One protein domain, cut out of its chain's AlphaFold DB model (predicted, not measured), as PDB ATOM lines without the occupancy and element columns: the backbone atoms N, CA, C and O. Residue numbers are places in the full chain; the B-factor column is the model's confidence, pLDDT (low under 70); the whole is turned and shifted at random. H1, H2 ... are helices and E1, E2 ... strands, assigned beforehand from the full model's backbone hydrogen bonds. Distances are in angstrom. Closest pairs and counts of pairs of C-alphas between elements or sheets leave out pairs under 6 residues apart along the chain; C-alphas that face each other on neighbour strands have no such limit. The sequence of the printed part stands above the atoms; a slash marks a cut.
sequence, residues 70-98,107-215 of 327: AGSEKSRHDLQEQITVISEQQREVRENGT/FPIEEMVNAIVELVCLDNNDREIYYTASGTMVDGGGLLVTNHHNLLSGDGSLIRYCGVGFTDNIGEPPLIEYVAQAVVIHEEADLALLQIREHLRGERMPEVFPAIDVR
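What this domain is: This is residues 70 to 98 and 107 to 215 of the 327 residues of an uncharacterized protein of Parcubacteria bacterium SG8_24 (UniProt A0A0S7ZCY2). A small closed barrel of six antiparallel strands, E1 to E6, has one long helix, H1, running along its outside over E4 and E5. The short helix H3 packs on the outside of the barrel, the short helix H2 comes just before E1, and residues 200 to 215 form a tail after E6 with no named element. The printed part has 138 residues, with three named helices and six named strands in the order H1 H2 E1 E2 E3 H3 E4 E5 E6; the class is mixed, helices and strands. Round the ring run E1 E2 E3 E6 E5 E4 and back to E1. The whole is compact, with a radius of gyration of the C-alphas of 14.6 A and spans of 40 by 38 by 26 A.

Where its parts are: H1, residues 70 to 95, begins at C-alpha 70 (3.942, 20.743, -30.894) and is 37.5 A long. After the cut come H2, residues 110 to 113, and E1, residues 116 to 122, 19.5 A. E2, residues 129 to 139, is 27.1 A long and bends by 54 degrees at residue 132. E3 is residues 143 to 146, H3 residues 148 to 151 and E4 residues 161 to 166. E5, residues 175 to 186, is 27.9 A long and bends by 69 degrees at residue 178. E6, residues 191 to 199, 24.0 A, ends at C-alpha 199 (7.653, 5.004, -18.408).

How they stand to each other: E1 E2 E3 and E4 E5 E6 are two meanders, each strand the antiparallel neighbour of the one before. In the hairpin E1 and E2, N 119 and O 133 are 2.8 A apart; in the hairpin E2 and E3, N 136 and O 145 are 2.9 A apart. E2 is staggered, pairing with E1 over residues 129 to 136 and with E3 over 136 to 139. Between the antiparallel neighbours E3 and E6, N 144 and O 194 are within hydrogen-bond range at 2.9 A. N 193 and O 184, 2.9 A, lie in the hairpin E5 and E6, and N 164 and O 178, 2.8 A, in the hairpin E4 and E5. N 163 and O 120, 2.8 A, close the ring between E4 and E1. H1 is on the barrel at a height over the sheet of 6.8 A, along the strands at 22 degrees to E4 on the local plane; its closest C-alphas to E5 are Ser 87 and Ile 176, 5.2 A. H3 is on the barrel too, outside it and over none of its strands; its closest C-alphas to E6 are His 148 and Leu 191, 4.6 A. H2 is only just not on the barrel, with 4 pairs of C-alphas within 10 A. Every O i to N i+4 pair of H1 is within hydrogen-bond range; H2 and H3 are too short for such a pair.

The domain as a whole: The C-alphas farthest apart, Ala 70 and Phe 107, are 46.7 A apart. Residues 99 to 106 are not printed, and C-alphas 98 and 107 are 24.7 A apart across the cut. Of the links printed whole, none is long. The mean pLDDT of the printed part is 83.7; it is under 70 at residues 70 to 75, 95 to 98, 123, 125 to 131 and 215.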
ATOM      1  N   ALA A  70       2.831  21.207 -30.055       58.12
ATOM      2  CA  ALA A  70       3.942  20.743 -30.894       58.12
ATOM      3  C   ALA A  70       5.333  21.087 -30.321       58.12
ATOM      4  O   ALA A  70       6.313  20.410 -30.633       58.12
ATOM      5  N   GLY A  71       5.444  22.134 -29.494       60.41
ATOM      6  CA  GLY A  71       6.658  22.428 -28.725       60.41
ATOM      7  C   GLY A  71       6.846  21.451 -27.560       60.41
ATOM      8  O   GLY A  71       7.936  20.913 -27.385       60.41
ATOM      9  N   SER A  72       5.762  21.186 -26.828       63.06
ATOM     10  CA  SER A  72       5.643  20.250 -25.706       63.06
ATOM     11  C   SER A  72       6.009  18.821 -26.136       63.06
ATOM     12  O   SER A  72       6.960  18.238 -25.617       63.06
ATOM     13  N   GLU A  73       5.357  18.298 -27.183       67.25
ATOM     14  CA  GLU A  73       5.632  16.981 -27.768       67.25
ATOM     15  C   GLU A  73       7.059  16.855 -28.296       67.25
ATOM     16  O   GLU A  73       7.710  15.836 -28.057       67.25
ATOM     17  N   LYS A  74       7.560  17.878 -29.000       68.44
ATOM     18  CA  LYS A  74       8.918  17.849 -29.542       68.44
ATOM     19  C   LYS A  74       9.948  17.787 -28.413       68.44
ATOM     20  O   LYS A  74      10.768  16.874 -28.408       68.44
ATOM     21  N   SER A  75       9.877  18.699 -27.442       67.00
ATOM     22  CA  SER A  75      10.785  18.690 -26.289       67.00
ATOM     23  C   SER A  75      10.689  17.387 -25.491       67.00
ATOM     24  O   SER A  75      11.719  16.868 -25.076       67.00
ATOM     25  N   ARG A  76       9.490  16.806 -25.342       71.44
ATOM     26  CA  ARG A  76       9.291  15.499 -24.696       71.44
ATOM     27  C   ARG A  76       9.948  14.349 -25.468       71.44
ATOM     28  O   ARG A  76      10.602  13.519 -24.848       71.44
ATOM     29  N   HIS A  77       9.829  14.306 -26.795       77.00
ATOM     30  CA  HIS A  77      10.485  13.285 -27.626       77.00
ATOM     31  C   HIS A  77      12.015  13.414 -27.593       77.00
ATOM     32  O   HIS A  77      12.717  12.423 -27.406       77.00
ATOM     33  N   ASP A  78      12.538  14.631 -27.769       73.69
ATOM     34  CA  ASP A  78      13.982  14.897 -27.713       73.69
ATOM     35  C   ASP A  78      14.565  14.515 -26.332       73.69
ATOM     36  O   ASP A  78      15.648  13.936 -26.245       73.69
ATOM     37  N   LEU A  79      13.810  14.770 -25.257       71.31
ATOM     38  CA  LEU A  79      14.138  14.352 -23.895       71.31
ATOM     39  C   LEU A  79      14.145  12.824 -23.732       71.31
ATOM     40  O   LEU A  79      15.105  12.276 -23.194       71.31
ATOM     41  N   GLN A  80      13.112  12.126 -24.212       76.31
ATOM     42  CA  GLN A  80      13.039  10.660 -24.163       76.31
ATOM     43  C   GLN A  80      14.234   9.999 -24.868       76.31
ATOM     44  O   GLN A  80      14.791   9.033 -24.343       76.31
ATOM     45  N   GLU A  81      14.658  10.522 -26.025       80.00
ATOM     46  CA  GLU A  81      15.812  10.006 -26.774       80.00
ATOM     47  C   GLU A  81      17.103  10.089 -25.944       80.00
ATOM     48  O   GLU A  81      17.814   9.094 -25.800       80.00
ATOM     49  N   GLN A  82      17.380  11.239 -25.326       75.88
ATOM     50  CA  GLN A  82      18.606  11.424 -24.547       75.88
ATOM     51  C   GLN A  82      18.589  10.711 -23.198       75.88
ATOM     52  O   GLN A  82      19.586  10.085 -22.838       75.88
ATOM     53  N   ILE A  83      17.468  10.737 -22.468       76.31
ATOM     54  CA  ILE A  83      17.357   9.961 -21.228       76.31
ATOM     55  C   ILE A  83      17.560   8.471 -21.521       76.31
ATOM     56  O   ILE A  83      18.202   7.782 -20.733       76.31
ATOM     57  N   THR A  84      17.077   7.965 -22.662       80.81
ATOM     58  CA  THR A  84      17.308   6.564 -23.040       80.81
ATOM     59  C   THR A  84      18.807   6.253 -23.104       80.81
ATOM     60  O   THR A  84      19.227   5.264 -22.502       80.81
ATOM     61  N   VAL A  85      19.621   7.124 -23.713       80.19
ATOM     62  CA  VAL A  85      21.092   6.983 -23.752       80.19
ATOM     63  C   VAL A  85      21.704   6.975 -22.346       80.19
ATOM     64  O   VAL A  85      22.554   6.134 -22.058       80.19
ATOM     65  N   ILE A  86      21.251   7.857 -21.450       75.69
ATOM     66  CA  ILE A  86      21.722   7.909 -20.052       75.69
ATOM     67  C   ILE A  86      21.356   6.617 -19.313       75.69
ATOM     68  O   ILE A  86      22.212   6.013 -18.671       75.69
ATOM     69  N   SER A  87      20.120   6.134 -19.474       78.31
ATOM     70  CA  SER A  87      19.661   4.874 -18.874       78.31
ATOM     71  C   SER A  87      20.504   3.680 -19.339       78.31
ATOM     72  O   SER A  87      20.789   2.767 -18.567       78.31
ATOM     73  N   GLU A  88      20.952   3.680 -20.598       81.94
ATOM     74  CA  GLU A  88      21.820   2.634 -21.136       81.94
ATOM     75  C   GLU A  88      23.237   2.720 -20.548       81.94
ATOM     76  O   GLU A  88      23.776   1.698 -20.127       81.94
ATOM     77  N   GLN A  89      23.798   3.926 -20.402       78.12
ATOM     78  CA  GLN A  89      25.093   4.141 -19.738       78.12
ATOM     79  C   GLN A  89      25.066   3.722 -18.259       78.12
ATOM     80  O   GLN A  89      25.932   2.965 -17.813       78.12
ATOM     81  N   GLN A  90      24.045   4.139 -17.503       76.25
ATOM     82  CA  GLN A  90      23.855   3.743 -16.103       76.25
ATOM     83  C   GLN A  90      23.723   2.218 -15.966       76.25
ATOM     84  O   GLN A  90      24.301   1.612 -15.061       76.25
ATOM     85  N   ARG A  91      23.028   1.564 -16.905       80.00
ATOM     86  CA  ARG A  91      22.894   0.104 -16.945       80.00
ATOM     87  C   ARG A  91      24.221  -0.615 -17.212       80.00
ATOM     88  O   ARG A  91      24.496  -1.608 -16.540       80.00
ATOM     89  N   GLU A  92      25.061  -0.120 -18.124       78.00
ATOM     90  CA  GLU A  92      26.411  -0.672 -18.340       78.00
ATOM     91  C   GLU A  92      27.291  -0.555 -17.082       78.00
ATOM     92  O   GLU A  92      28.085  -1.456 -16.792       78.00
ATOM     93  N   VAL A  93      27.131   0.512 -16.291       71.62
ATOM     94  CA  VAL A  93      27.809   0.658 -14.990       71.62
ATOM     95  C   VAL A  93      27.291  -0.376 -13.983       71.62
ATOM     96  O   VAL A  93      28.104  -1.054 -13.349       71.62
ATOM     97  N   ARG A  94      25.965  -0.562 -13.872       73.81
ATOM     98  CA  ARG A  94      25.345  -1.560 -12.976       73.81
ATOM     99  C   ARG A  94      25.799  -2.990 -13.263       73.81
ATOM    100  O   ARG A  94      26.169  -3.704 -12.336       73.81
ATOM    101  N   GLU A  95      25.837  -3.409 -14.530       68.38
ATOM    102  CA  GLU A  95      26.221  -4.783 -14.911       68.38
ATOM    103  C   GLU A  95      27.682  -5.141 -14.549       68.38
ATOM    104  O   GLU A  95      28.034  -6.322 -14.491       68.38
ATOM    105  N   ASN A  96      28.521  -4.144 -14.239       59.91
ATOM    106  CA  ASN A  96      29.895  -4.313 -13.752       59.91
ATOM    107  C   ASN A  96      30.053  -4.107 -12.226       59.91
ATOM    108  O   ASN A  96      31.158  -4.263 -11.697       59.91
ATOM    109  N   GLY A  97      28.979  -3.748 -11.516       54.31
ATOM    110  CA  GLY A  97      28.972  -3.453 -10.084       54.31
ATOM    111  C   GLY A  97      28.833  -4.684  -9.178       54.31
ATOM    112  O   GLY A  97      28.348  -5.742  -9.572       54.31
ATOM    113  N   THR A  98      29.246  -4.540  -7.915       51.47
ATOM    114  CA  THR A  98      29.019  -5.539  -6.851       51.47
ATOM    115  C   THR A  98      28.640  -4.855  -5.532       51.47
ATOM    116  O   THR A  98      29.356  -4.969  -4.533       51.47
ATOM    117  N   PHE A 107      17.492   5.394  11.653       77.62
ATOM    118  CA  PHE A 107      16.118   5.015  11.316       77.62
ATOM    119  C   PHE A 107      16.091   4.051  10.105       77.62
ATOM    120  O   PHE A 107      17.118   3.915   9.425       77.62
ATOM    121  N   PRO A 108      14.959   3.369   9.817       77.00
ATOM    122  CA  PRO A 108      14.814   2.443   8.685       77.00
ATOM    123  C   PRO A 108      14.797   3.200   7.347       77.00
ATOM    124  O   PRO A 108      13.749   3.538   6.802       77.00
ATOM    125  N   ILE A 109      15.982   3.525   6.840       78.38
ATOM    126  CA  ILE A 109      16.143   4.349   5.641       78.38
ATOM    127  C   ILE A 109      15.848   3.583   4.346       78.38
ATOM    128  O   ILE A 109      15.643   4.204   3.313       78.38
ATOM    129  N   GLU A 110      15.821   2.250   4.373       77.75
ATOM    130  CA  GLU A 110      15.688   1.402   3.183       77.75
ATOM    131  C   GLU A 110      14.431   1.712   2.354       77.75
ATOM    132  O   GLU A 110      14.497   1.709   1.129       77.75
ATOM    133  N   GLU A 111      13.304   2.022   3.000       71.44
ATOM    134  CA  GLU A 111      12.067   2.414   2.307       71.44
ATOM    135  C   GLU A 111      12.128   3.872   1.808       71.44
ATOM    136  O   GLU A 111      11.593   4.191   0.748       71.44
ATOM    137  N   MET A 112      12.845   4.743   2.527       81.75
ATOM    138  CA  MET A 112      13.014   6.162   2.191       81.75
ATOM    139  C   MET A 112      13.972   6.378   1.012       81.75
ATOM    140  O   MET A 112      13.724   7.266   0.202       81.75
ATOM    141  N   VAL A 113      15.025   5.555   0.876       85.94
ATOM    142  CA  VAL A 113      15.952   5.558  -0.280       85.94
ATOM    143  C   VAL A 113      15.167   5.504  -1.588       85.94
ATOM    144  O   VAL A 113      15.419   6.295  -2.488       85.94
ATOM    145  N   ASN A 114      14.175   4.616  -1.666       87.31
ATOM    146  CA  ASN A 114      13.402   4.382  -2.883       87.31
ATOM    147  C   ASN A 114      12.411   5.515  -3.194       87.31
ATOM    148  O   ASN A 114      11.922   5.598  -4.316       87.31
ATOM    149  N   ALA A 115      12.096   6.377  -2.225       92.88
ATOM    150  CA  ALA A 115      11.267   7.565  -2.427       92.88
ATOM    151  C   ALA A 115      12.093   8.802  -2.831       92.88
ATOM    152  O   ALA A 115      11.523   9.835  -3.178       92.88
ATOM    153  N   ILE A 116      13.426   8.720  -2.805       95.00
ATOM    154  CA  ILE A 116      14.331   9.794  -3.225       95.00
ATOM    155  C   ILE A 116      14.883   9.432  -4.601       95.00
ATOM    156  O   ILE A 116      15.516   8.394  -4.786       95.00
ATOM    157  N   VAL A 117      14.657  10.300  -5.576       95.00
ATOM    158  CA  VAL A 117      14.881  10.008  -6.996       95.00
ATOM    159  C   VAL A 117      15.921  10.933  -7.607       95.00
ATOM    160  O   VAL A 117      16.034  12.096  -7.219       95.00
ATOM    161  N   GLU A 118      16.689  10.417  -8.560       93.69
ATOM    162  CA  GLU A 118      17.532  11.250  -9.414       93.69
ATOM    163  C   GLU A 118      16.654  11.880 -10.491       93.69
ATOM    164  O   GLU A 118      15.826  11.206 -11.109       93.69
ATOM    165  N   LEU A 119      16.837  13.181 -10.701       92.44
ATOM    166  CA  LEU A 119      16.192  13.936 -11.761       92.44
ATOM    167  C   LEU A 119      17.219  14.304 -12.825       92.44
ATOM    168  O   LEU A 119      18.253  14.899 -12.524       92.44
ATOM    169  N   VAL A 120      16.892  14.013 -14.081       88.38
ATOM    170  CA  VAL A 120      17.682  14.443 -15.237       88.38
ATOM    171  C   VAL A 120      16.850  15.402 -16.072       88.38
ATOM    172  O   VAL A 120      15.935  14.996 -16.791       88.38
ATOM    173  N   CYS A 121      17.164  16.686 -15.957       84.12
ATOM    174  CA  CYS A 121      16.518  17.766 -16.690       84.12
ATOM    175  C   CYS A 121      17.467  18.250 -17.802       84.12
ATOM    176  O   CYS A 121      18.659  18.449 -17.561       84.12
ATOM    177  N   LEU A 122      16.958  18.418 -19.025       72.25
ATOM    178  CA  LEU A 122      17.752  18.907 -20.161       72.25
ATOM    179  C   LEU A 122      17.574  20.408 -20.358       72.25
ATOM    180  O   LEU A 122      16.484  20.940 -20.143       72.25
ATOM    181  N   ASP A 123      18.621  21.066 -20.848       69.88
ATOM    182  CA  ASP A 123      18.529  22.462 -21.260       69.88
ATOM    183  C   ASP A 123      17.605  22.629 -22.482       69.88
ATOM    184  O   ASP A 123      17.594  21.804 -23.400       69.88
ATOM    185  N   ASN A 124      16.844  23.725 -22.538       70.62
ATOM    186  CA  ASN A 124      15.947  23.995 -23.662       70.62
ATOM    187  C   ASN A 124      16.696  24.437 -24.943       70.62
ATOM    188  O   ASN A 124      16.140  24.316 -26.040       70.62
ATOM    189  N   ASN A 125      17.928  24.955 -24.829       66.81
ATOM    190  CA  ASN A 125      18.676  25.597 -25.914       66.81
ATOM    191  C   ASN A 125      19.651  24.658 -26.623       66.81
ATOM    192  O   ASN A 125      19.515  24.439 -27.830       66.81
ATOM    193  N   ASP A 126      20.651  24.142 -25.904       64.94
ATOM    194  CA  ASP A 126      21.634  23.210 -26.471       64.94
ATOM    195  C   ASP A 126      21.140  21.759 -26.444       64.94
ATOM    196  O   ASP A 126      21.538  20.967 -27.302       64.94
ATOM    197  N   ARG A 127      20.193  21.451 -25.545       62.56
ATOM    198  CA  ARG A 127      19.711  20.095 -25.269       62.56
ATOM    199  C   ARG A 127      20.871  19.173 -24.913       62.56
ATOM    200  O   ARG A 127      20.882  18.024 -25.333       62.56
ATOM    201  N   GLU A 128      21.862  19.670 -24.188       55.91
ATOM    202  CA  GLU A 128      22.815  18.825 -23.485       55.91
ATOM    203  C   GLU A 128      22.309  18.584 -22.050       55.91
ATOM    204  O   GLU A 128      21.366  19.225 -21.565       55.91
ATOM    205  N   ILE A 129      22.902  17.602 -21.366       54.31
ATOM    206  CA  ILE A 129      22.581  17.312 -19.964       54.31
ATOM    207  C   ILE A 129      23.121  18.469 -19.125       54.31
ATOM    208  O   ILE A 129      24.323  18.551 -18.873       54.31
ATOM    209  N   TYR A 130      22.232  19.368 -18.710       51.75
ATOM    210  CA  TYR A 130      22.624  20.570 -17.981       51.75
ATOM    211  C   TYR A 130      23.038  20.250 -16.539       51.75
ATOM    212  O   TYR A 130      23.996  20.819 -16.013       51.75
ATOM    213  N   TYR A 131      22.295  19.346 -15.891       63.50
ATOM    214  CA  TYR A 131      22.381  19.105 -14.454       63.50
ATOM    215  C   TYR A 131      21.706  17.780 -14.058       63.50
ATOM    216  O   TYR A 131      20.605  17.482 -14.526       63.50
ATOM    217  N   THR A 132      22.325  17.017 -13.154       74.69
ATOM    218  CA  THR A 132      21.635  15.985 -12.363       74.69
ATOM    219  C   THR A 132      21.145  16.615 -11.065       74.69
ATOM    220  O   THR A 132      21.904  17.303 -10.384       74.69
ATOM    221  N   ALA A 133      19.873  16.413 -10.734       89.06
ATOM    222  CA  ALA A 133      19.229  16.942  -9.536       89.06
ATOM    223  C   ALA A 133      18.629  15.813  -8.689       89.06
ATOM    224  O   ALA A 133      18.640  14.646  -9.078       89.06
ATOM    225  N   SER A 134      18.059  16.164  -7.538       95.25
ATOM    226  CA  SER A 134      17.304  15.231  -6.706       95.25
ATOM    227  C   SER A 134      15.819  15.597  -6.684       95.25
ATOM    228  O   SER A 134      15.431  16.754  -6.851       95.25
ATOM    229  N   GLY A 135      14.975  14.601  -6.459       96.56
ATOM    230  CA  GLY A 135      13.555  14.760  -6.177       96.56
ATOM    231  C   GLY A 135      13.150  13.902  -4.987       96.56
ATOM    232  O   GLY A 135      13.801  12.904  -4.676       96.56
ATOM    233  N   THR A 136      12.052  14.272  -4.338       97.31
ATOM    234  CA  THR A 136      11.483  13.529  -3.210       97.31
ATOM    235  C   THR A 136      10.032  13.192  -3.514       97.31
ATOM    236  O   THR A 136       9.220  14.094  -3.706       97.31
ATOM    237  N   MET A 137       9.695  11.907  -3.586       96.56
ATOM    238  CA  MET A 137       8.342  11.435  -3.867       96.56
ATOM    239  C   MET A 137       7.455  11.600  -2.633       96.56
ATOM    240  O   MET A 137       7.733  11.026  -1.581       96.56
ATOM    241  N   VAL A 138       6.382  12.373  -2.775       94.88
ATOM    242  CA  VAL A 138       5.498  12.799  -1.676       94.88
ATOM    243  C   VAL A 138       4.093  12.199  -1.753       94.88
ATOM    244  O   VAL A 138       3.339  12.297  -0.792       94.88
ATOM    245  N   ASP A 139       3.740  11.558  -2.870       93.12
ATOM    246  CA  ASP A 139       2.506  10.783  -3.002       93.12
ATOM    247  C   ASP A 139       2.700   9.537  -3.875       93.12
ATOM    248  O   ASP A 139       3.420   9.545  -4.878       93.12
ATOM    249  N   GLY A 140       1.992   8.463  -3.514       94.31
ATOM    250  CA  GLY A 140       2.039   7.178  -4.212       94.31
ATOM    251  C   GLY A 140       1.499   7.217  -5.648       94.31
ATOM    252  O   GLY A 140       1.783   6.306  -6.422       94.31
ATOM    253  N   GLY A 141       0.772   8.266  -6.042       94.88
ATOM    254  CA  GLY A 141       0.385   8.541  -7.426       94.88
ATOM    255  C   GLY A 141       1.528   9.035  -8.323       94.88
ATOM    256  O   GLY A 141       1.301   9.268  -9.510       94.88
ATOM    257  N   GLY A 142       2.749   9.192  -7.798       96.19
ATOM    258  CA  GLY A 142       3.918   9.636  -8.564       96.19
ATOM    259  C   GLY A 142       4.125  11.154  -8.561       96.19
ATOM    260  O   GLY A 142       4.676  11.688  -9.524       96.19
ATOM    261  N   LEU A 143       3.659  11.846  -7.514       97.25
ATOM    262  CA  LEU A 143       3.931  13.266  -7.288       97.25
ATOM    263  C   LEU A 143       5.235  13.417  -6.497       97.25
ATOM    264  O   LEU A 143       5.377  12.838  -5.418       97.25
ATOM    265  N   LEU A 144       6.159  14.233  -7.001       97.38
ATOM    266  CA  LEU A 144       7.434  14.528  -6.351       97.38
ATOM    267  C   LEU A 144       7.647  16.033  -6.171       97.38
ATOM    268  O   LEU A 144       7.245  16.840  -7.011       97.38
ATOM    269  N   VAL A 145       8.323  16.391  -5.083       97.69
ATOM    270  CA  VAL A 145       8.843  17.732  -4.802       97.69
ATOM    271  C   VAL A 145      10.288  17.816  -5.288       97.69
ATOM    272  O   VAL A 145      11.065  16.873  -5.136       97.69
ATOM    273  N   THR A 146      10.665  18.962  -5.844       97.50
ATOM    274  CA  THR A 146      12.060  19.348  -6.096       97.50
ATOM    275  C   THR A 146      12.200  20.870  -5.965       97.50
ATOM    276  O   THR A 146      11.222  21.554  -5.650       97.50
ATOM    277  N   ASN A 147      13.393  21.430  -6.185       95.25
ATOM    278  CA  ASN A 147      13.553  22.884  -6.222       95.25
ATOM    279  C   ASN A 147      13.089  23.491  -7.547       95.25
ATOM    280  O   ASN A 147      13.274  22.898  -8.609       95.25
ATOM    281  N   HIS A 148      12.573  24.719  -7.501       94.31
ATOM    282  CA  HIS A 148      12.249  25.470  -8.715       94.31
ATOM    283  C   HIS A 148      13.493  25.674  -9.591       94.31
ATOM    284  O   HIS A 148      13.427  25.454 -10.799       94.31
ATOM    285  N   HIS A 149      14.645  26.013  -8.998       91.50
ATOM    286  CA  HIS A 149      15.872  26.248  -9.762       91.50
ATOM    287  C   HIS A 149      16.392  25.021 -10.531       91.50
ATOM    288  O   HIS A 149      17.100  25.197 -11.519       91.50
ATOM    289  N   ASN A 150      16.019  23.794 -10.138       91.06
ATOM    290  CA  ASN A 150      16.347  22.576 -10.893       91.06
ATOM    291  C   ASN A 150      15.622  22.510 -12.251       91.06
ATOM    292  O   ASN A 150      16.026  21.753 -13.129       91.06
ATOM    293  N   LEU A 151      14.547  23.289 -12.420       90.81
ATOM    294  CA  LEU A 151      13.736  23.360 -13.634       90.81
ATOM    295  C   LEU A 151      14.058  24.591 -14.490       90.81
ATOM    296  O   LEU A 151      13.287  24.916 -15.388       90.81
ATOM    297  N   LEU A 152      15.161  25.296 -14.233       87.00
ATOM    298  CA  LEU A 152      15.566  26.455 -15.028       87.00
ATOM    299  C   LEU A 152      16.710  26.090 -15.979       87.00
ATOM    300  O   LEU A 152      17.790  25.686 -15.559       87.00
ATOM    301  N   SER A 153      16.460  26.278 -17.274       83.31
ATOM    302  CA  SER A 153      17.464  26.231 -18.341       83.31
ATOM    303  C   SER A 153      18.444  27.410 -18.206       83.31
ATOM    304  O   SER A 153      18.145  28.411 -17.550       83.31
ATOM    305  N   GLY A 154      19.613  27.340 -18.848       75.75
ATOM    306  CA  GLY A 154      20.659  28.365 -18.776       75.75
ATOM    307  C   GLY A 154      20.268  29.760 -19.295       75.75
ATOM    308  O   GLY A 154      20.979  30.728 -19.025       75.75
ATOM    309  N   ASP A 155      19.145  29.889 -20.007       79.75
ATOM    310  CA  ASP A 155      18.534  31.167 -20.404       79.75
ATOM    311  C   ASP A 155      17.439  31.671 -19.437       79.75
ATOM    312  O   ASP A 155      16.880  32.749 -19.646       79.75
ATOM    313  N   GLY A 156      17.140  30.910 -18.378       81.44
ATOM    314  CA  GLY A 156      16.056  31.156 -17.427       81.44
ATOM    315  C   GLY A 156      14.683  30.638 -17.873       81.44
ATOM    316  O   GLY A 156      13.693  30.917 -17.200       81.44
ATOM    317  N   SER A 157      14.581  29.913 -18.992       84.19
ATOM    318  CA  SER A 157      13.327  29.288 -19.419       84.19
ATOM    319  C   SER A 157      13.009  28.029 -18.608       84.19
ATOM    320  O   SER A 157      13.897  27.270 -18.219       84.19
ATOM    321  N   LEU A 158      11.717  27.795 -18.364       85.81
ATOM    322  CA  LEU A 158      11.253  26.643 -17.597       85.81
ATOM    323  C   LEU A 158      11.399  25.337 -18.397       85.81
ATOM    324  O   LEU A 158      10.871  25.196 -19.505       85.81
ATOM    325  N   ILE A 159      12.056  24.354 -17.794       86.38
ATOM    326  CA  ILE A 159      12.129  22.967 -18.241       86.38
ATOM    327  C   ILE A 159      10.844  22.265 -17.782       86.38
ATOM    328  O   ILE A 159      10.591  22.104 -16.589       86.38
ATOM    329  N   ARG A 160       9.996  21.860 -18.736       85.62
ATOM    330  CA  ARG A 160       8.684  21.250 -18.435       85.62
ATOM    331  C   ARG A 160       8.741  19.772 -18.071       85.62
ATOM    332  O   ARG A 160       7.797  19.281 -17.458       85.62
ATOM    333  N   TYR A 161       9.796  19.070 -18.472       88.19
ATOM    334  CA  TYR A 161       9.900  17.623 -18.347       88.19
ATOM    335  C   TYR A 161      11.303  17.217 -17.894       88.19
ATOM    336  O   TYR A 161      12.288  17.736 -18.413       88.19
ATOM    337  N   CYS A 162      11.381  16.247 -16.986       90.56
ATOM    338  CA  CYS A 162      12.637  15.638 -16.554       90.56
ATOM    339  C   CYS A 162      12.499  14.114 -16.494       90.56
ATOM    340  O   CYS A 162      11.414  13.575 -16.255       90.56
ATOM    341  N   GLY A 163      13.613  13.416 -16.697       91.25
ATOM    342  CA  GLY A 163      13.731  11.998 -16.394       91.25
ATOM    343  C   GLY A 163      13.761  11.761 -14.888       91.25
ATOM    344  O   GLY A 163      14.309  12.582 -14.157       91.25
ATOM    345  N   VAL A 164      13.186  10.646 -14.440       94.12
ATOM    346  CA  VAL A 164      13.182  10.219 -13.035       94.12
ATOM    347  C   VAL A 164      13.766   8.813 -12.913       94.12
ATOM    348  O   VAL A 164      13.300   7.882 -13.583       94.12
ATOM    349  N   GLY A 165      14.786   8.669 -12.065       91.75
ATOM    350  CA  GLY A 165      15.437   7.399 -11.761       91.75
ATOM    351  C   GLY A 165      15.340   7.012 -10.292       91.75
ATOM    352  O   GLY A 165      15.519   7.842  -9.402       91.75
ATOM    353  N   PHE A 166      15.078   5.730 -10.049       90.69
ATOM    354  CA  PHE A 166      14.953   5.154  -8.712       90.69
ATOM    355  C   PHE A 166      16.242   4.412  -8.319       90.69
ATOM    356  O   PHE A 166      16.894   3.777  -9.154       90.69
ATOM    357  N   THR A 167      16.618   4.474  -7.038       86.88
ATOM    358  CA  THR A 167      17.712   3.661  -6.491       86.88
ATOM    359  C   THR A 167      17.197   2.296  -6.048       86.88
ATOM    360  O   THR A 167      16.450   2.194  -5.084       86.88
ATOM    361  N   ASP A 168      17.682   1.237  -6.697       80.19
ATOM    362  CA  ASP A 168      17.537  -0.147  -6.216       80.19
ATOM    363  C   ASP A 168      18.678  -0.547  -5.263       80.19
ATOM    364  O   ASP A 168      18.517  -1.377  -4.366       80.19
ATOM    365  N   ASN A 169      19.865   0.028  -5.479       81.19
ATOM    366  CA  ASN A 169      21.085  -0.265  -4.738       81.19
ATOM    367  C   ASN A 169      21.911   1.015  -4.578       81.19
ATOM    368  O   ASN A 169      22.335   1.608  -5.562       81.19
ATOM    369  N   ILE A 170      22.184   1.422  -3.336       83.31
ATOM    370  CA  ILE A 170      22.922   2.660  -3.027       83.31
ATOM    371  C   ILE A 170      24.364   2.686  -3.570       83.31
ATOM    372  O   ILE A 170      24.969   3.748  -3.644       83.31
ATOM    373  N   GLY A 171      24.932   1.524  -3.913       80.12
ATOM    374  CA  GLY A 171      26.265   1.406  -4.519       80.12
ATOM    375  C   GLY A 171      26.278   1.468  -6.050       80.12
ATOM    376  O   GLY A 171      27.324   1.227  -6.649       80.12
ATOM    377  N   GLU A 172      25.132   1.726  -6.672       80.94
ATOM    378  CA  GLU A 172      24.915   1.763  -8.117       80.94
ATOM    379  C   GLU A 172      24.206   3.068  -8.502       80.94
ATOM    380  O   GLU A 172      23.502   3.649  -7.668       80.94
ATOM    381  N   PRO A 173      24.366   3.550  -9.747       81.56
ATOM    382  CA  PRO A 173      23.570   4.674 -10.206       81.56
ATOM    383  C   PRO A 173      22.086   4.298 -10.235       81.56
ATOM    384  O   PRO A 173      21.748   3.132 -10.499       81.56
ATOM    385  N   PRO A 174      21.169   5.246  -9.983       86.06
ATOM    386  CA  PRO A 174      19.771   5.098 -10.371       86.06
ATOM    387  C   PRO A 174      19.665   4.697 -11.841       86.06
ATOM    388  O   PRO A 174      20.588   4.903 -12.622       86.06
ATOM    389  N   LEU A 175      18.551   4.079 -12.216       83.81
ATOM    390  CA  LEU A 175      18.239   3.870 -13.622       83.81
ATOM    391  C   LEU A 175      17.119   4.838 -13.967       83.81
ATOM    392  O   LEU A 175      16.040   4.740 -13.380       83.81
ATOM    393  N   ILE A 176      17.363   5.789 -14.873       88.12
ATOM    394  CA  ILE A 176      16.280   6.664 -15.326       88.12
ATOM    395  C   ILE A 176      15.301   5.832 -16.166       88.12
ATOM    396  O   ILE A 176      15.653   5.336 -17.237       88.12
ATOM    397  N   GLU A 177      14.075   5.668 -15.670       89.25
ATOM    398  CA  GLU A 177      13.044   4.805 -16.275       89.25
ATOM    399  C   GLU A 177      11.738   5.545 -16.584       89.25
ATOM    400  O   GLU A 177      10.939   5.077 -17.398       89.25
ATOM    401  N   TYR A 178      11.531   6.728 -16.002       93.62
ATOM    402  CA  TYR A 178      10.272   7.468 -16.080       93.62
ATOM    403  C   TYR A 178      10.475   8.902 -16.571       93.62
ATOM    404  O   TYR A 178      11.566   9.459 -16.456       93.62
ATOM    405  N   VAL A 179       9.404   9.518 -17.076       92.50
ATOM    406  CA  VAL A 179       9.337  10.955 -17.374       92.50
ATOM    407  C   VAL A 179       8.301  11.603 -16.462       92.50
ATOM    408  O   VAL A 179       7.152  11.154 -16.386       92.50
ATOM    409  N   ALA A 180       8.702  12.682 -15.795       94.38
ATOM    410  CA  ALA A 180       7.819  13.537 -15.019       94.38
ATOM    411  C   ALA A 180       7.671  14.919 -15.661       94.38
ATOM    412  O   ALA A 180       8.602  15.440 -16.274       94.38
ATOM    413  N   GLN A 181       6.481  15.495 -15.517       93.38
ATOM    414  CA  GLN A 181       6.104  16.819 -16.006       93.38
ATOM    415  C   GLN A 181       5.974  17.770 -14.816       93.38
ATOM    416  O   GLN A 181       5.345  17.405 -13.823       93.38
ATOM    417  N   ALA A 182       6.504  18.987 -14.913       93.19
ATOM    418  CA  ALA A 182       6.236  20.040 -13.937       93.19
ATOM    419  C   ALA A 182       4.737  20.396 -13.937       93.19
ATOM    420  O   ALA A 182       4.157  20.640 -14.995       93.19
ATOM    421  N   VAL A 183       4.108  20.429 -12.757       94.19
ATOM    422  CA  VAL A 183       2.669  20.719 -12.591       94.19
ATOM    423  C   VAL A 183       2.389  21.950 -11.727       94.19
ATOM    424  O   VAL A 183       1.375  22.614 -11.944       94.19
ATOM    425  N   VAL A 184       3.281  22.296 -10.791       94.12
ATOM    426  CA  VAL A 184       3.202  23.535  -9.995       94.12
ATOM    427  C   VAL A 184       4.594  24.117  -9.791       94.12
ATOM    428  O   VAL A 184       5.525  23.374  -9.476       94.12
ATOM    429  N   ILE A 185       4.712  25.438  -9.903       92.69
ATOM    430  CA  ILE A 185       5.914  26.208  -9.572       92.69
ATOM    431  C   ILE A 185       5.618  27.159  -8.404       92.69
ATOM    432  O   ILE A 185       4.619  27.877  -8.422       92.69
ATOM    433  N   HIS A 186       6.512  27.193  -7.412       91.94
ATOM    434  CA  HIS A 186       6.536  28.174  -6.329       91.94
ATOM    435  C   HIS A 186       7.900  28.880  -6.304       91.94
ATOM    436  O   HIS A 186       8.808  28.495  -5.566       91.94
ATOM    437  N   GLU A 187       8.042  29.941  -7.103       89.56
ATOM    438  CA  GLU A 187       9.321  30.646  -7.276       89.56
ATOM    439  C   GLU A 187       9.869  31.212  -5.952       89.56
ATOM    440  O   GLU A 187      11.029  30.971  -5.627       89.56
ATOM    441  N   GLU A 188       9.039  31.895  -5.149       87.00
ATOM    442  CA  GLU A 188       9.487  32.531  -3.894       87.00
ATOM    443  C   GLU A 188      10.018  31.542  -2.840       87.00
ATOM    444  O   GLU A 188      10.904  31.893  -2.058       87.00
ATOM    445  N   ALA A 189       9.485  30.316  -2.811       87.00
ATOM    446  CA  ALA A 189       9.914  29.257  -1.901       87.00
ATOM    447  C   ALA A 189      11.050  28.393  -2.480       87.00
ATOM    448  O   ALA A 189      11.565  27.534  -1.770       87.00
ATOM    449  N   ASP A 190      11.426  28.603  -3.748       93.31
ATOM    450  CA  ASP A 190      12.299  27.722  -4.531       93.31
ATOM    451  C   ASP A 190      11.820  26.255  -4.528       93.31
ATOM    452  O   ASP A 190      12.605  25.324  -4.358       93.31
ATOM    453  N   LEU A 191      10.517  26.031  -4.729       95.50
ATOM    454  CA  LEU A 191       9.911  24.695  -4.792       95.50
ATOM    455  C   LEU A 191       9.135  24.477  -6.096       95.50
ATOM    456  O   LEU A 191       8.560  25.403  -6.667       95.50
ATOM    457  N   ALA A 192       9.073  23.225  -6.537       96.44
ATOM    458  CA  ALA A 192       8.242  22.781  -7.647       96.44
ATOM    459  C   ALA A 192       7.668  21.383  -7.380       96.44
ATOM    460  O   ALA A 192       8.296  20.560  -6.710       96.44
ATOM    461  N   LEU A 193       6.490  21.113  -7.946       97.62
ATOM    462  CA  LEU A 193       5.895  19.779  -8.008       97.62
ATOM    463  C   LEU A 193       6.015  19.237  -9.431       97.62
ATOM    464  O   LEU A 193       5.619  19.914 -10.385       97.62
ATOM    465  N   LEU A 194       6.499  18.004  -9.568       97.38
ATOM    466  CA  LEU A 194       6.434  17.244 -10.811       97.38
ATOM    467  C   LEU A 194       5.547  16.013 -10.609       97.38
ATOM    468  O   LEU A 194       5.540  15.397  -9.548       97.38
ATOM    469  N   GLN A 195       4.831  15.634 -11.659       97.25
ATOM    470  CA  GLN A 195       4.006  14.436 -11.711       97.25
ATOM    471  C   GLN A 195       4.611  13.471 -12.730       97.25
ATOM    472  O   GLN A 195       4.759  13.829 -13.900       97.25
ATOM    473  N   ILE A 196       4.927  12.240 -12.322       96.19
ATOM    474  CA  ILE A 196       5.296  11.180 -13.265       96.19
ATOM    475  C   ILE A 196       4.111  10.934 -14.211       96.19
ATOM    476  O   ILE A 196       2.975  10.748 -13.763       96.19
ATOM    477  N   ARG A 197       4.375  10.944 -15.524       93.38
ATOM    478  CA  ARG A 197       3.363  10.749 -16.577       93.38
ATOM    479  C   ARG A 197       3.509   9.423 -17.319       93.38
ATOM    480  O   ARG A 197       2.498   8.842 -17.703       93.38
ATOM    481  N   GLU A 198       4.733   8.942 -17.523       90.81
ATOM    482  CA  GLU A 198       4.998   7.759 -18.352       90.81
ATOM    483  C   GLU A 198       6.317   7.056 -17.999       90.81
ATOM    484  O   GLU A 198       7.221   7.648 -17.410       90.81
ATOM    485  N   HIS A 199       6.421   5.789 -18.402       92.50
ATOM    486  CA  HIS A 199       7.653   5.004 -18.408       92.50
ATOM    487  C   HIS A 199       8.322   5.138 -19.783       92.50
ATOM    488  O   HIS A 199       7.667   4.902 -20.800       92.50
ATOM    489  N   LEU A 200       9.620   5.447 -19.834       84.44
ATOM    490  CA  LEU A 200      10.385   5.715 -21.066       84.44
ATOM    491  C   LEU A 200      10.237   4.613 -22.121       84.44
ATOM    492  O   LEU A 200      10.096   4.880 -23.309       84.44
ATOM    493  N   ARG A 201      10.244   3.353 -21.674       83.62
ATOM    494  CA  ARG A 201      10.145   2.164 -22.543       83.62
ATOM    495  C   ARG A 201       8.696   1.765 -22.887       83.62
ATOM    496  O   ARG A 201       8.481   0.712 -23.478       83.62
ATOM    497  N   GLY A 202       7.702   2.573 -22.503       85.69
ATOM    498  CA  GLY A 202       6.276   2.292 -22.720       85.69
ATOM    499  C   GLY A 202       5.727   1.123 -21.889       85.69
ATOM    500  O   GLY A 202       4.728   0.508 -22.266       85.69
ATOM    501  N   GLU A 203       6.394   0.783 -20.784       90.25
ATOM    502  CA  GLU A 203       5.968  -0.285 -19.878       90.25
ATOM    503  C   GLU A 203       4.807   0.172 -18.985       90.25
ATOM    504  O   GLU A 203       4.421   1.344 -18.958       90.25
ATOM    505  N   ARG A 204       4.187  -0.773 -18.271       91.62
ATOM    506  CA  ARG A 204       3.061  -0.450 -17.395       91.62
ATOM    507  C   ARG A 204       3.569   0.259 -16.139       91.62
ATOM    508  O   ARG A 204       4.344  -0.321 -15.389       91.62
ATOM    509  N   MET A 205       3.023   1.444 -15.879       93.75
ATOM    510  CA  MET A 205       3.200   2.176 -14.622       93.75
ATOM    511  C   MET A 205       2.850   1.306 -13.397       93.75
ATOM    512  O   MET A 205       1.871   0.550 -13.460       93.75
ATOM    513  N   PRO A 206       3.592   1.411 -12.279       93.00
ATOM    514  CA  PRO A 206       3.197   0.773 -11.026       93.00
ATOM    515  C   PRO A 206       1.864   1.348 -10.519       93.00
ATOM    516  O   PRO A 206       1.505   2.482 -10.825       93.00
ATOM    517  N   GLU A 207       1.121   0.565  -9.730       92.00
ATOM    518  CA  GLU A 207      -0.134   1.036  -9.111       92.00
ATOM    519  C   GLU A 207       0.115   2.049  -7.982       92.00
ATOM    520  O   GLU A 207      -0.752   2.871  -7.699       92.00
ATOM    521  N   VAL A 208       1.287   1.972  -7.341       94.81
ATOM    522  CA  VAL A 208       1.744   2.852  -6.256       94.81
ATOM    523  C   VAL A 208       3.261   3.021  -6.380       94.81
ATOM    524  O   VAL A 208       3.985   2.027  -6.457       94.81
ATOM    525  N   PHE A 209       3.739   4.263  -6.392       94.56
ATOM    526  CA  PHE A 209       5.156   4.613  -6.285       94.56
ATOM    527  C   PHE A 209       5.627   4.626  -4.819       94.56
ATOM    528  O   PHE A 209       4.821   4.908  -3.929       94.56
ATOM    529  N   PRO A 210       6.919   4.360  -4.534       92.75
ATOM    530  CA  PRO A 210       7.478   4.579  -3.203       92.75
ATOM    531  C   PRO A 210       7.433   6.074  -2.884       92.75
ATOM    532  O   PRO A 210       7.956   6.869  -3.658       92.75
ATOM    533  N   ALA A 211       6.833   6.451  -1.758       93.00
ATOM    534  CA  ALA A 211       6.723   7.835  -1.309       93.00
ATOM    535  C   ALA A 211       7.041   7.935   0.184       93.00
ATOM    536  O   ALA A 211       6.790   6.994   0.941       93.00
ATOM    537  N   ILE A 212       7.592   9.072   0.606       91.75
ATOM    538  CA  ILE A 212       7.735   9.396   2.026       91.75
ATOM    539  C   ILE A 212       6.402   9.887   2.602       91.75
ATOM    540  O   ILE A 212       5.607  10.521   1.910       91.75
ATOM    541  N   ASP A 213       6.174   9.629   3.890       87.25
ATOM    542  CA  ASP A 213       5.033  10.194   4.614       87.25
ATOM    543  C   ASP A 213       5.295  11.680   4.897       87.25
ATOM    544  O   ASP A 213       6.017  12.036   5.836       87.25
ATOM    545  N   VAL A 214       4.727  12.560   4.065       82.69
ATOM    546  CA  VAL A 214       4.686  14.004   4.329       82.69
ATOM    547  C   VAL A 214       3.614  14.273   5.380       82.69
ATOM    548  O   VAL A 214       2.507  14.738   5.098       82.69
ATOM    549  N   ARG A 215       3.949  13.936   6.627       69.31
ATOM    550  CA  ARG A 215       3.140  14.300   7.785       69.31
ATOM    551  C   ARG A 215       3.139  15.813   7.913       69.31
ATOM    552  O   ARG A 215       4.168  16.401   8.241       69.31
TER     553      ARG A 215